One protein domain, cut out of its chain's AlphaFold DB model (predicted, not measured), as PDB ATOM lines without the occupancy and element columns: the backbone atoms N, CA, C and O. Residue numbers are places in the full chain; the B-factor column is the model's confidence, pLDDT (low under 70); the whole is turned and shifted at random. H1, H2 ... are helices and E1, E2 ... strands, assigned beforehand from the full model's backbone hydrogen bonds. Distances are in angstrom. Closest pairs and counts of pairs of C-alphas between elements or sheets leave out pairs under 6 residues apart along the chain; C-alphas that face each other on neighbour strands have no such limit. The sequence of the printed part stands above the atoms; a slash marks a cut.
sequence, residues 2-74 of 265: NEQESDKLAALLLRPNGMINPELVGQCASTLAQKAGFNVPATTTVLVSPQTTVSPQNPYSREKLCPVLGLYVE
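What this domain is: This is residues 2 to 74 of the 265 residues of the protein "Acetaldehyde dehydrogenase ethanolamine utilization cluster" of Photobacterium aphoticum (UniProt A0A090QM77). Little regular structure: a small ribbon of two short parallel strands, E1 and E2, has helix H1 over one face, nearer to E1 than to E2, and short H2 near the strands' first residues, and long loops make most of the rest. The 73 printed residues run H1, H2, E1, E2; the class is mixed, with 26 residues in named elements. The whole is compact, radius of gyration of the C-alphas 11.5 A, rounded, spanning 31 by 30 by 19 A.

How they stand to each other: E1, residues 47 to 50, and E2, residues 68 to 71, are parallel at 25 degrees; N 69 and O 47 are 2.8 A apart, within hydrogen-bond range. H1, residues 3 to 13, comes closest to E1 at the C-alphas of Ser 6 and Ser 49, 6.0 A; H1 and E2 are apart. H2, residues 29 to 35, comes closest to E1 at the C-alphas of Ala 29 and Leu 47, 6.0 A. H1 and H2 are close but not clearly touching, the closest C-alphas being Leu 9 and Ala 33, 7.2 A, and about perpendicular at 84 degrees. Every O i to N i+4 pair is within hydrogen-bond range in H2, and 6 of 7 in H1.

Where its parts are: H1 is 15.2 A long from C-alpha 3 at (26.487, -4.772, -44.602), H2 9.9 A, E1 10.3 A, and E2 9.8 A, ending at C-alpha 71 at (36.041, -5.895, -36.255).

The domain as a whole: The C-alphas farthest apart, Asn 17 and Thr 43, are 33.0 A apart. The printed part has no cut; the three links are long. No printed residue is under pLDDT 70.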
ATOM      1  N   ASN A   2      26.114  -9.082 -42.219       95.81
ATOM      2  CA  ASN A   2      26.348  -8.473 -43.533       95.81
ATOM      3  C   ASN A   2      26.208  -6.938 -43.448       95.81
ATOM      4  O   ASN A   2      25.849  -6.397 -42.400       95.81
ATOM      5  N   GLU A   3      26.509  -6.240 -44.542       95.81
ATOM      6  CA  GLU A   3      26.487  -4.772 -44.602       95.81
ATOM      7  C   GLU A   3      25.099  -4.194 -44.279       95.81
ATOM      8  O   GLU A   3      24.972  -3.330 -43.419       95.81
ATOM      9  N   GLN A   4      24.031  -4.766 -44.842       97.31
ATOM     10  CA  GLN A   4      22.661  -4.290 -44.613       97.31
ATOM     11  C   GLN A   4      22.205  -4.458 -43.155       97.31
ATOM     12  O   GLN A   4      21.538  -3.586 -42.599       97.31
ATOM     13  N   GLU A   5      22.538  -5.585 -42.523       97.69
ATOM     14  CA  GLU A   5      22.277  -5.823 -41.096       97.69
ATOM     15  C   GLU A   5      23.070  -4.851 -40.217       97.69
ATOM     16  O   GLU A   5      22.540  -4.321 -39.236       97.69
ATOM     17  N   SER A   6      24.327  -4.597 -40.591       97.44
ATOM     18  CA  SER A   6      25.192  -3.634 -39.917       97.44
ATOM     19  C   SER A   6      24.614  -2.219 -39.989       97.44
ATOM     20  O   SER A   6      24.558  -1.543 -38.964       97.44
ATOM     21  N   ASP A   7      24.124  -1.773 -41.142       96.62
ATOM     22  CA  ASP A   7      23.562  -0.424 -41.290       96.62
ATOM     23  C   ASP A   7      22.276  -0.243 -40.480       96.62
ATOM     24  O   ASP A   7      22.098   0.761 -39.782       96.62
ATOM     25  N   LYS A   8      21.402  -1.256 -40.498       97.19
ATOM     26  CA  LYS A   8      20.176  -1.260 -39.692       97.19
ATOM     27  C   LYS A   8      20.470  -1.151 -38.198       97.19
ATOM     28  O   LYS A   8      19.799  -0.395 -37.500       97.19
ATOM     29  N   LEU A   9      21.464  -1.890 -37.702       97.38
ATOM     30  CA  LEU A   9      21.856  -1.817 -36.294       97.38
ATOM     31  C   LEU A   9      22.555  -0.488 -35.969       97.38
ATOM     32  O   LEU A   9      22.270   0.104 -34.928       97.38
ATOM     33  N   ALA A  10      23.419   0.010 -36.859       95.94
ATOM     34  CA  ALA A  10      24.132   1.275 -36.682       95.94
ATOM     35  C   ALA A  10      23.175   2.449 -36.450       95.94
ATOM     36  O   ALA A  10      23.412   3.260 -35.553       95.94
ATOM     37  N   ALA A  11      22.063   2.482 -37.191       95.44
ATOM     38  CA  ALA A  11      21.018   3.495 -37.058       95.44
ATOM     39  C   ALA A  11      20.350   3.530 -35.668       95.44
ATOM     40  O   ALA A  11      19.713   4.523 -35.324       95.44
ATOM     41  N   LEU A  12      20.482   2.464 -34.871       96.00
ATOM     42  CA  LEU A  12      19.900   2.371 -33.531       96.00
ATOM     43  C   LEU A  12      20.916   2.598 -32.407       96.00
ATOM     44  O   LEU A  12      20.507   2.957 -31.302       96.00
ATOM     45  N   LEU A  13      22.213   2.372 -32.659       95.00
ATOM     46  CA  LEU A  13      23.270   2.438 -31.638       95.00
ATOM     47  C   LEU A  13      23.413   3.839 -31.031       95.00
ATOM     48  O   LEU A  13      23.601   3.976 -29.819       95.00
ATOM     49  N   LEU A  14      23.284   4.870 -31.866       92.94
ATOM     50  CA  LEU A  14      23.342   6.267 -31.453       92.94
ATOM     51  C   LEU A  14      21.998   6.948 -31.703       92.94
ATOM     52  O   LEU A  14      21.331   6.717 -32.708       92.94
ATOM     53  N   ARG A  15      21.616   7.837 -30.791       92.00
ATOM     54  CA  ARG A  15      20.487   8.749 -30.981       92.00
ATOM     55  C   ARG A  15      20.846   9.829 -32.014       92.00
ATOM     56  O   ARG A  15      22.030  10.082 -32.236       92.00
ATOM     57  N   PRO A  16      19.861  10.557 -32.578       88.81
ATOM     58  CA  PRO A  16      20.121  11.647 -33.527       88.81
ATOM     59  C   PRO A  16      21.052  12.749 -32.998       88.81
ATOM     60  O   PRO A  16      21.695  13.445 -33.773       88.81
ATOM     61  N   ASN A  17      21.146  12.901 -31.673       88.81
ATOM     62  CA  ASN A  17      22.068  13.827 -31.014       88.81
ATOM     63  C   ASN A  17      23.497  13.267 -30.836       88.81
ATOM     64  O   ASN A  17      24.306  13.879 -30.145       88.81
ATOM     65  N   GLY A  18      23.796  12.089 -31.390       86.50
ATOM     66  CA  GLY A  18      25.098  11.427 -31.307       86.50
ATOM     67  C   GLY A  18      25.392  10.739 -29.972       86.50
ATOM     68  O   GLY A  18      26.483  10.202 -29.805       86.50
ATOM     69  N   MET A  19      24.469  10.731 -29.008       90.69
ATOM     70  CA  MET A  19      24.663  10.018 -27.740       90.69
ATOM     71  C   MET A  19      24.286   8.541 -27.863       90.69
ATOM     72  O   MET A  19      23.410   8.193 -28.652       90.69
ATOM     73  N   ILE A  20      24.861   7.694 -27.003       92.44
ATOM     74  CA  ILE A  20      24.467   6.283 -26.869       92.44
ATOM     75  C   ILE A  20      22.951   6.173 -26.658       92.44
ATOM     76  O   ILE A  20      22.341   6.980 -25.938       92.44
ATOM     77  N   ASN A  21      22.341   5.182 -27.308       94.50
ATOM     78  CA  ASN A  21      20.942   4.837 -27.112       94.50
ATOM     79  C   ASN A  21      20.764   3.939 -25.866       94.50
ATOM     80  O   ASN A  21      21.133   2.762 -25.913       94.50
ATOM     81  N   PRO A  22      20.177   4.445 -24.761       94.62
ATOM     82  CA  PRO A  22      20.046   3.686 -23.516       94.62
ATOM     83  C   PRO A  22      19.139   2.456 -23.644       94.62
ATOM     84  O   PRO A  22      19.294   1.514 -22.876       94.62
ATOM     85  N   GLU A  23      18.227   2.417 -24.621       94.94
ATOM     86  CA  GLU A  23      17.341   1.262 -24.824       94.94
ATOM     87  C   GLU A  23      18.077  -0.004 -25.276       94.94
ATOM     88  O   GLU A  23      17.532  -1.107 -25.174       94.94
ATOM     89  N   LEU A  24      19.291   0.149 -25.812       95.94
ATOM     90  CA  LEU A  24      20.115  -0.961 -26.292       95.94
ATOM     91  C   LEU A  24      21.141  -1.432 -25.256       95.94
ATOM     92  O   LEU A  24      21.690  -2.526 -25.392       95.94
ATOM     93  N   VAL A  25      21.399  -0.629 -24.224       97.06
ATOM     94  CA  VAL A  25      22.404  -0.918 -23.198       97.06
ATOM     95  C   VAL A  25      22.017  -2.181 -22.428       97.06
ATOM     96  O   VAL A  25      20.883  -2.323 -21.973       97.06
ATOM     97  N   GLY A  26      22.957  -3.120 -22.301       95.94
ATOM     98  CA  GLY A  26      22.763  -4.374 -21.562       95.94
ATOM     99  C   GLY A  26      21.792  -5.388 -22.191       95.94
ATOM    100  O   GLY A  26      21.542  -6.429 -21.587       95.94
ATOM    101  N   GLN A  27      21.255  -5.125 -23.386       97.31
ATOM    102  CA  GLN A  27      20.372  -6.063 -24.092       97.31
ATOM    103  C   GLN A  27      21.158  -7.223 -24.713       97.31
ATOM    104  O   GLN A  27      22.323  -7.072 -25.075       97.31
ATOM    105  N   CYS A  28      20.525  -8.386 -24.886       97.19
ATOM    106  CA  CYS A  28      21.167  -9.523 -25.544       97.19
ATOM    107  C   CYS A  28      21.220  -9.357 -27.075       97.19
ATOM    108  O   CYS A  28      20.421  -8.634 -27.677       97.19
ATOM    109  N   ALA A  29      22.152 -10.061 -27.726       97.69
ATOM    110  CA  ALA A  29      22.389  -9.961 -29.167       97.69
ATOM    111  C   ALA A  29      21.138 -10.254 -30.020       97.69
ATOM    112  O   ALA A  29      20.895  -9.566 -31.011       97.69
ATOM    113  N   SER A  30      20.314 -11.229 -29.624       97.25
ATOM    114  CA  SER A  30      19.070 -11.564 -30.331       97.25
ATOM    115  C   SER A  30      18.022 -10.452 -30.239       97.25
ATOM    116  O   SER A  30      17.417 -10.103 -31.252       97.25
ATOM    117  N   THR A  31      17.854  -9.828 -29.069       97.12
ATOM    118  CA  THR A  31      16.960  -8.672 -28.893       97.12
ATOM    119  C   THR A  31      17.430  -7.462 -29.700       97.12
ATOM    120  O   THR A  31      16.605  -6.770 -30.297       97.12
ATOM    121  N   LEU A  32      18.742  -7.213 -29.761       97.69
ATOM    122  CA  LEU A  32      19.304  -6.138 -30.586       97.69
ATOM    123  C   LEU A  32      19.042  -6.366 -32.078       97.69
ATOM    124  O   LEU A  32      18.581  -5.450 -32.757       97.69
ATOM    125  N   ALA A  33      19.279  -7.584 -32.573       97.50
ATOM    126  CA  ALA A  33      18.992  -7.954 -33.957       97.50
ATOM    127  C   ALA A  33      17.509  -7.742 -34.299       97.50
ATOM    128  O   ALA A  33      17.185  -7.082 -35.289       97.50
ATOM    129  N   GLN A  34      16.610  -8.211 -33.425       97.25
ATOM    130  CA  GLN A  34      15.167  -8.060 -33.609       97.25
ATOM    131  C   GLN A  34      14.749  -6.585 -33.656       97.25
ATOM    132  O   GLN A  34      13.982  -6.194 -34.537       97.25
ATOM    133  N   LYS A  35      15.283  -5.750 -32.751       96.62
ATOM    134  CA  LYS A  35      15.062  -4.292 -32.762       96.62
ATOM    135  C   LYS A  35      15.565  -3.648 -34.057       96.62
ATOM    136  O   LYS A  35      14.907  -2.752 -34.574       96.62
ATOM    137  N   ALA A  36      16.682  -4.131 -34.599       96.81
ATOM    138  CA  ALA A  36      17.235  -3.707 -35.884       96.81
ATOM    139  C   ALA A  36      16.501  -4.296 -37.106       96.81
ATOM    140  O   ALA A  36      16.850  -3.986 -38.243       96.81
ATOM    141  N   GLY A  37      15.466  -5.121 -36.920       97.00
ATOM    142  CA  GLY A  37      14.664  -5.656 -38.021       97.00
ATOM    143  C   GLY A  37      15.342  -6.792 -38.792       97.00
ATOM    144  O   GLY A  37      15.115  -6.936 -39.998       97.00
ATOM    145  N   PHE A  38      16.180  -7.582 -38.119       97.31
ATOM    146  CA  PHE A  38      16.686  -8.863 -38.619       97.31
ATOM    147  C   PHE A  38      16.697  -9.921 -37.505       97.31
ATOM    148  O   PHE A  38      16.456  -9.619 -36.341       97.31
ATOM    149  N   ASN A  39      16.934 -11.185 -37.853       96.56
ATOM    150  CA  ASN A  39      16.936 -12.286 -36.890       96.56
ATOM    151  C   ASN A  39      18.283 -13.002 -36.900       96.56
ATOM    152  O   ASN A  39      18.905 -13.168 -37.946       96.56
ATOM    153  N   VAL A  40      18.696 -13.470 -35.728       97.25
ATOM    154  CA  VAL A  40      19.875 -14.318 -35.530       97.25
ATOM    155  C   VAL A  40      19.471 -15.558 -34.728       97.25
ATOM    156  O   VAL A  40      18.440 -15.527 -34.049       97.25
ATOM    157  N   PRO A  41      20.245 -16.656 -34.780       96.94
ATOM    158  CA  PRO A  41      20.008 -17.812 -33.922       96.94
ATOM    159  C   PRO A  41      19.911 -17.431 -32.436       96.94
ATOM    160  O   PRO A  41      20.638 -16.567 -31.953       96.94
ATOM    161  N   ALA A  42      19.054 -18.119 -31.678       93.88
ATOM    162  CA  ALA A  42      18.870 -17.847 -30.246       93.88
ATOM    163  C   ALA A  42      20.146 -18.072 -29.409       93.88
ATOM    164  O   ALA A  42      20.273 -17.538 -28.312       93.88
ATOM    165  N   THR A  43      21.097 -18.850 -29.932       96.69
ATOM    166  CA  THR A  43      22.403 -19.120 -29.316       96.69
ATOM    167  C   THR A  43      23.440 -18.026 -29.581       96.69
ATOM    168  O   THR A  43      24.560 -18.124 -29.084       96.69
ATOM    169  N   THR A  44      23.121 -17.004 -30.382       97.69
ATOM    170  CA  THR A  44      24.046 -15.907 -30.688       97.69
ATOM    171  C   THR A  44      24.319 -15.069 -29.440       97.69
ATOM    172  O   THR A  44      23.409 -14.485 -28.856       97.69
ATOM    173  N   THR A  45      25.591 -14.978 -29.053       97.44
ATOM    174  CA  THR A  45      26.039 -14.242 -27.860       97.44
ATOM    175  C   THR A  45      26.526 -12.830 -28.169       97.44
ATOM    176  O   THR A  45      26.388 -11.947 -27.328       97.44
ATOM    177  N   VAL A  46      27.077 -12.604 -29.364       98.00
ATOM    178  CA  VAL A  46      27.657 -11.326 -29.788       98.00
ATOM    179  C   VAL A  46      27.371 -11.067 -31.265       98.00
ATOM    180  O   VAL A  46      27.379 -11.990 -32.082       98.00
ATOM    181  N   LEU A  47      27.128  -9.805 -31.611       98.31
ATOM    182  CA  LEU A  47      27.025  -9.340 -32.992       98.31
ATOM    183  C   LEU A  47      28.343  -8.685 -33.407       98.31
ATOM    184  O   LEU A  47      28.869  -7.836 -32.695       98.31
ATOM    185  N   VAL A  48      28.871  -9.054 -34.572       98.44
ATOM    186  CA  VAL A  48      30.140  -8.513 -35.083       98.44
ATOM    187  C   VAL A  48      29.917  -7.840 -36.432       98.44
ATOM    188  O   VAL A  48      29.332  -8.450 -37.339       98.44
ATOM    189  N   SER A  49      30.378  -6.593 -36.548       98.19
ATOM    190  CA  SER A  49      30.392  -5.822 -37.793       98.19
ATOM    191  C   SER A  49      31.833  -5.585 -38.257       98.19
ATOM    192  O   SER A  49      32.600  -4.995 -37.495       98.19
ATOM    193  N   PRO A  50      32.234  -6.021 -39.465       97.94
ATOM    194  CA  PRO A  50      33.497  -5.612 -40.079       97.94
ATOM    195  C   PRO A  50      33.523  -4.100 -40.329       97.94
ATOM    196  O   PRO A  50      32.539  -3.544 -40.810       97.94
ATOM    197  N   GLN A  51      34.627  -3.431 -40.000       97.75
ATOM    198  CA  GLN A  51      34.763  -1.976 -40.051       97.75
ATOM    199  C   GLN A  51      36.109  -1.557 -40.638       97.75
ATOM    200  O   GLN A  51      37.129  -2.211 -40.434       97.75
ATOM    201  N   THR A  52      36.108  -0.423 -41.337       95.62
ATOM    202  CA  THR A  52      37.299   0.137 -41.998       95.62
ATOM    203  C   THR A  52      37.603   1.568 -41.569       95.62
ATOM    204  O   THR A  52      38.737   2.019 -41.723       95.62
ATOM    205  N   THR A  53      36.649   2.281 -40.965       95.69
ATOM    206  CA  THR A  53      36.773   3.701 -40.601       95.69
ATOM    207  C   THR A  53      36.630   3.914 -39.097       95.69
ATOM    208  O   THR A  53      35.852   3.232 -38.435       95.69
ATOM    209  N   VAL A  54      37.375   4.876 -38.551       97.38
ATOM    210  CA  VAL A  54      37.227   5.347 -37.166       97.38
ATOM    211  C   VAL A  54      36.751   6.790 -37.221       97.38
ATOM    212  O   VAL A  54      37.427   7.627 -37.815       97.38
ATOM    213  N   SER A  55      35.578   7.075 -36.659       94.69
ATOM    214  CA  SER A  55      35.045   8.438 -36.613       94.69
ATOM    215  C   SER A  55      33.923   8.577 -35.582       94.69
ATOM    216  O   SER A  55      33.222   7.603 -35.296       94.69
ATOM    217  N   PRO A  56      33.640   9.796 -35.093       91.19
ATOM    218  CA  PRO A  56      32.499  10.026 -34.207       91.19
ATOM    219  C   PRO A  56      31.149   9.658 -34.845       91.19
ATOM    220  O   PRO A  56      30.180   9.377 -34.137       91.19
ATOM    221  N   GLN A  57      31.085   9.662 -36.181       91.56
ATOM    222  CA  GLN A  57      29.903   9.308 -36.964       91.56
ATOM    223  C   GLN A  57      29.752   7.800 -37.162       91.56
ATOM    224  O   GLN A  57      28.645   7.365 -37.453       91.56
ATOM    225  N   ASN A  58      30.824   7.013 -37.015       95.19
ATOM    226  CA  ASN A  58      30.761   5.559 -37.078       95.19
ATOM    227  C   ASN A  58      30.463   4.978 -35.679       95.19
ATOM    228  O   ASN A  58      31.381   4.899 -34.850       95.19
ATOM    229  N   PRO A  59      29.237   4.480 -35.412       95.75
ATOM    230  CA  PRO A  59      28.863   3.934 -34.105       95.75
ATOM    231  C   PRO A  59      29.700   2.725 -33.678       95.75
ATOM    232  O   PRO A  59      29.895   2.475 -32.489       95.75
ATOM    233  N   TYR A  60      30.228   1.959 -34.635       97.19
ATOM    234  CA  TYR A  60      31.030   0.779 -34.326       97.19
ATOM    235  C   TYR A  60      32.420   1.125 -33.797       97.19
ATOM    236  O   TYR A  60      33.015   0.304 -33.094       97.19
ATOM    237  N   SER A  61      32.903   2.338 -34.064       97.00
ATOM    238  CA  SER A  61      34.176   2.868 -33.560       97.00
ATOM    239  C   SER A  61      34.073   3.556 -32.190       97.00
ATOM    240  O   SER A  61      35.051   4.116 -31.703       97.00
ATOM    241  N   ARG A  62      32.886   3.503 -31.573       95.88
ATOM    242  CA  ARG A  62      32.517   4.188 -30.331       95.88
ATOM    243  C   ARG A  62      32.138   3.230 -29.212       95.88
ATOM    244  O   ARG A  62      32.039   2.021 -29.432       95.88
ATOM    245  N   GLU A  63      31.905   3.737 -28.012       95.69
ATOM    246  CA  GLU A  63      31.372   2.922 -26.920       95.69
ATOM    247  C   GLU A  63      29.910   2.493 -27.189       95.69
ATOM    248  O   GLU A  63      29.094   3.275 -27.674       95.69
ATOM    249  N   LYS A  64      29.577   1.221 -26.904       95.06
ATOM    250  CA  LYS A  64      28.273   0.605 -27.252       95.06
ATOM    251  C   LYS A  64      27.502   0.014 -26.064       95.06
ATOM    252  O   LYS A  64      26.287  -0.122 -26.152       95.06
ATOM    253  N   LEU A  65      28.191  -0.355 -24.976       95.94
ATOM    254  CA  LEU A  65      27.619  -0.934 -23.741       95.94
ATOM    255  C   LEU A  65      26.602  -2.078 -23.958       95.94
ATOM    256  O   LEU A  65      25.653  -2.265 -23.192       95.94
ATOM    257  N   CYS A  66      26.796  -2.859 -25.017       96.81
ATOM    258  CA  CYS A  66      25.958  -3.987 -25.407       96.81
ATOM    259  C   CYS A  66      26.824  -5.013 -26.177       96.81
ATOM    260  O   CYS A  66      27.960  -4.686 -26.537       96.81
ATOM    261  N   PRO A  67      26.361  -6.257 -26.411       97.56
ATOM    262  CA  PRO A  67      27.145  -7.323 -27.041       97.56
ATOM    263  C   PRO A  67      27.283  -7.128 -28.564       97.56
ATOM    264  O   PRO A  67      26.862  -7.965 -29.365       97.56
ATOM    265  N   VAL A  68      27.887  -6.008 -28.963       98.12
ATOM    266  CA  VAL A  68      28.166  -5.613 -30.346       98.12
ATOM    267  C   VAL A  68      29.632  -5.199 -30.458       98.12
ATOM    268  O   VAL A  68      30.092  -4.314 -29.735       98.12
ATOM    269  N   LEU A  69      30.366  -5.803 -31.391       98.12
ATOM    270  CA  LEU A  69      31.783  -5.531 -31.635       98.12
ATOM    271  C   LEU A  69      32.014  -5.023 -33.062       98.12
ATOM    272  O   LEU A  69      31.447  -5.547 -34.022       98.12
ATOM    273  N   GLY A  70      32.881  -4.017 -33.190       97.75
ATOM    274  CA  GLY A  70      33.492  -3.648 -34.466       97.75
ATOM    275  C   GLY A  70      34.749  -4.488 -34.687       97.75
ATOM    276  O   GLY A  70      35.579  -4.582 -33.784       97.75
ATOM    277  N   LEU A  71      34.880  -5.101 -35.859       98.19
ATOM    278  CA  LEU A  71      36.041  -5.895 -36.255       98.19
ATOM    279  C   LEU A  71      36.848  -5.122 -37.294       98.19
ATOM    280  O   LEU A  71      36.371  -4.900 -38.402       98.19
ATOM    281  N   TYR A  72      38.075  -4.764 -36.942       98.31
ATOM    282  CA  TYR A  72      39.039  -4.148 -37.847       98.31
ATOM    283  C   TYR A  72      40.101  -5.187 -38.193       98.31
ATOM    284  O   TYR A  72      40.536  -5.938 -37.318       98.31
ATOM    285  N   VAL A  73      40.492  -5.240 -39.461       98.00
ATOM    286  CA  VAL A  73      41.548  -6.128 -39.954       98.00
ATOM    287  C   VAL A  73      42.656  -5.247 -40.502       98.00
ATOM    288  O   VAL A  73      42.387  -4.370 -41.315       98.00
ATOM    289  N   GLU A  74      43.874  -5.485 -40.037       97.94
ATOM    290  CA  GLU A  74      45.076  -4.754 -40.430       97.94
ATOM    291  C   GLU A  74      46.141  -5.751 -40.895       97.94
ATOM    292  O   GLU A  74      46.112  -6.922 -40.504       97.94
TER     293      GLU A  74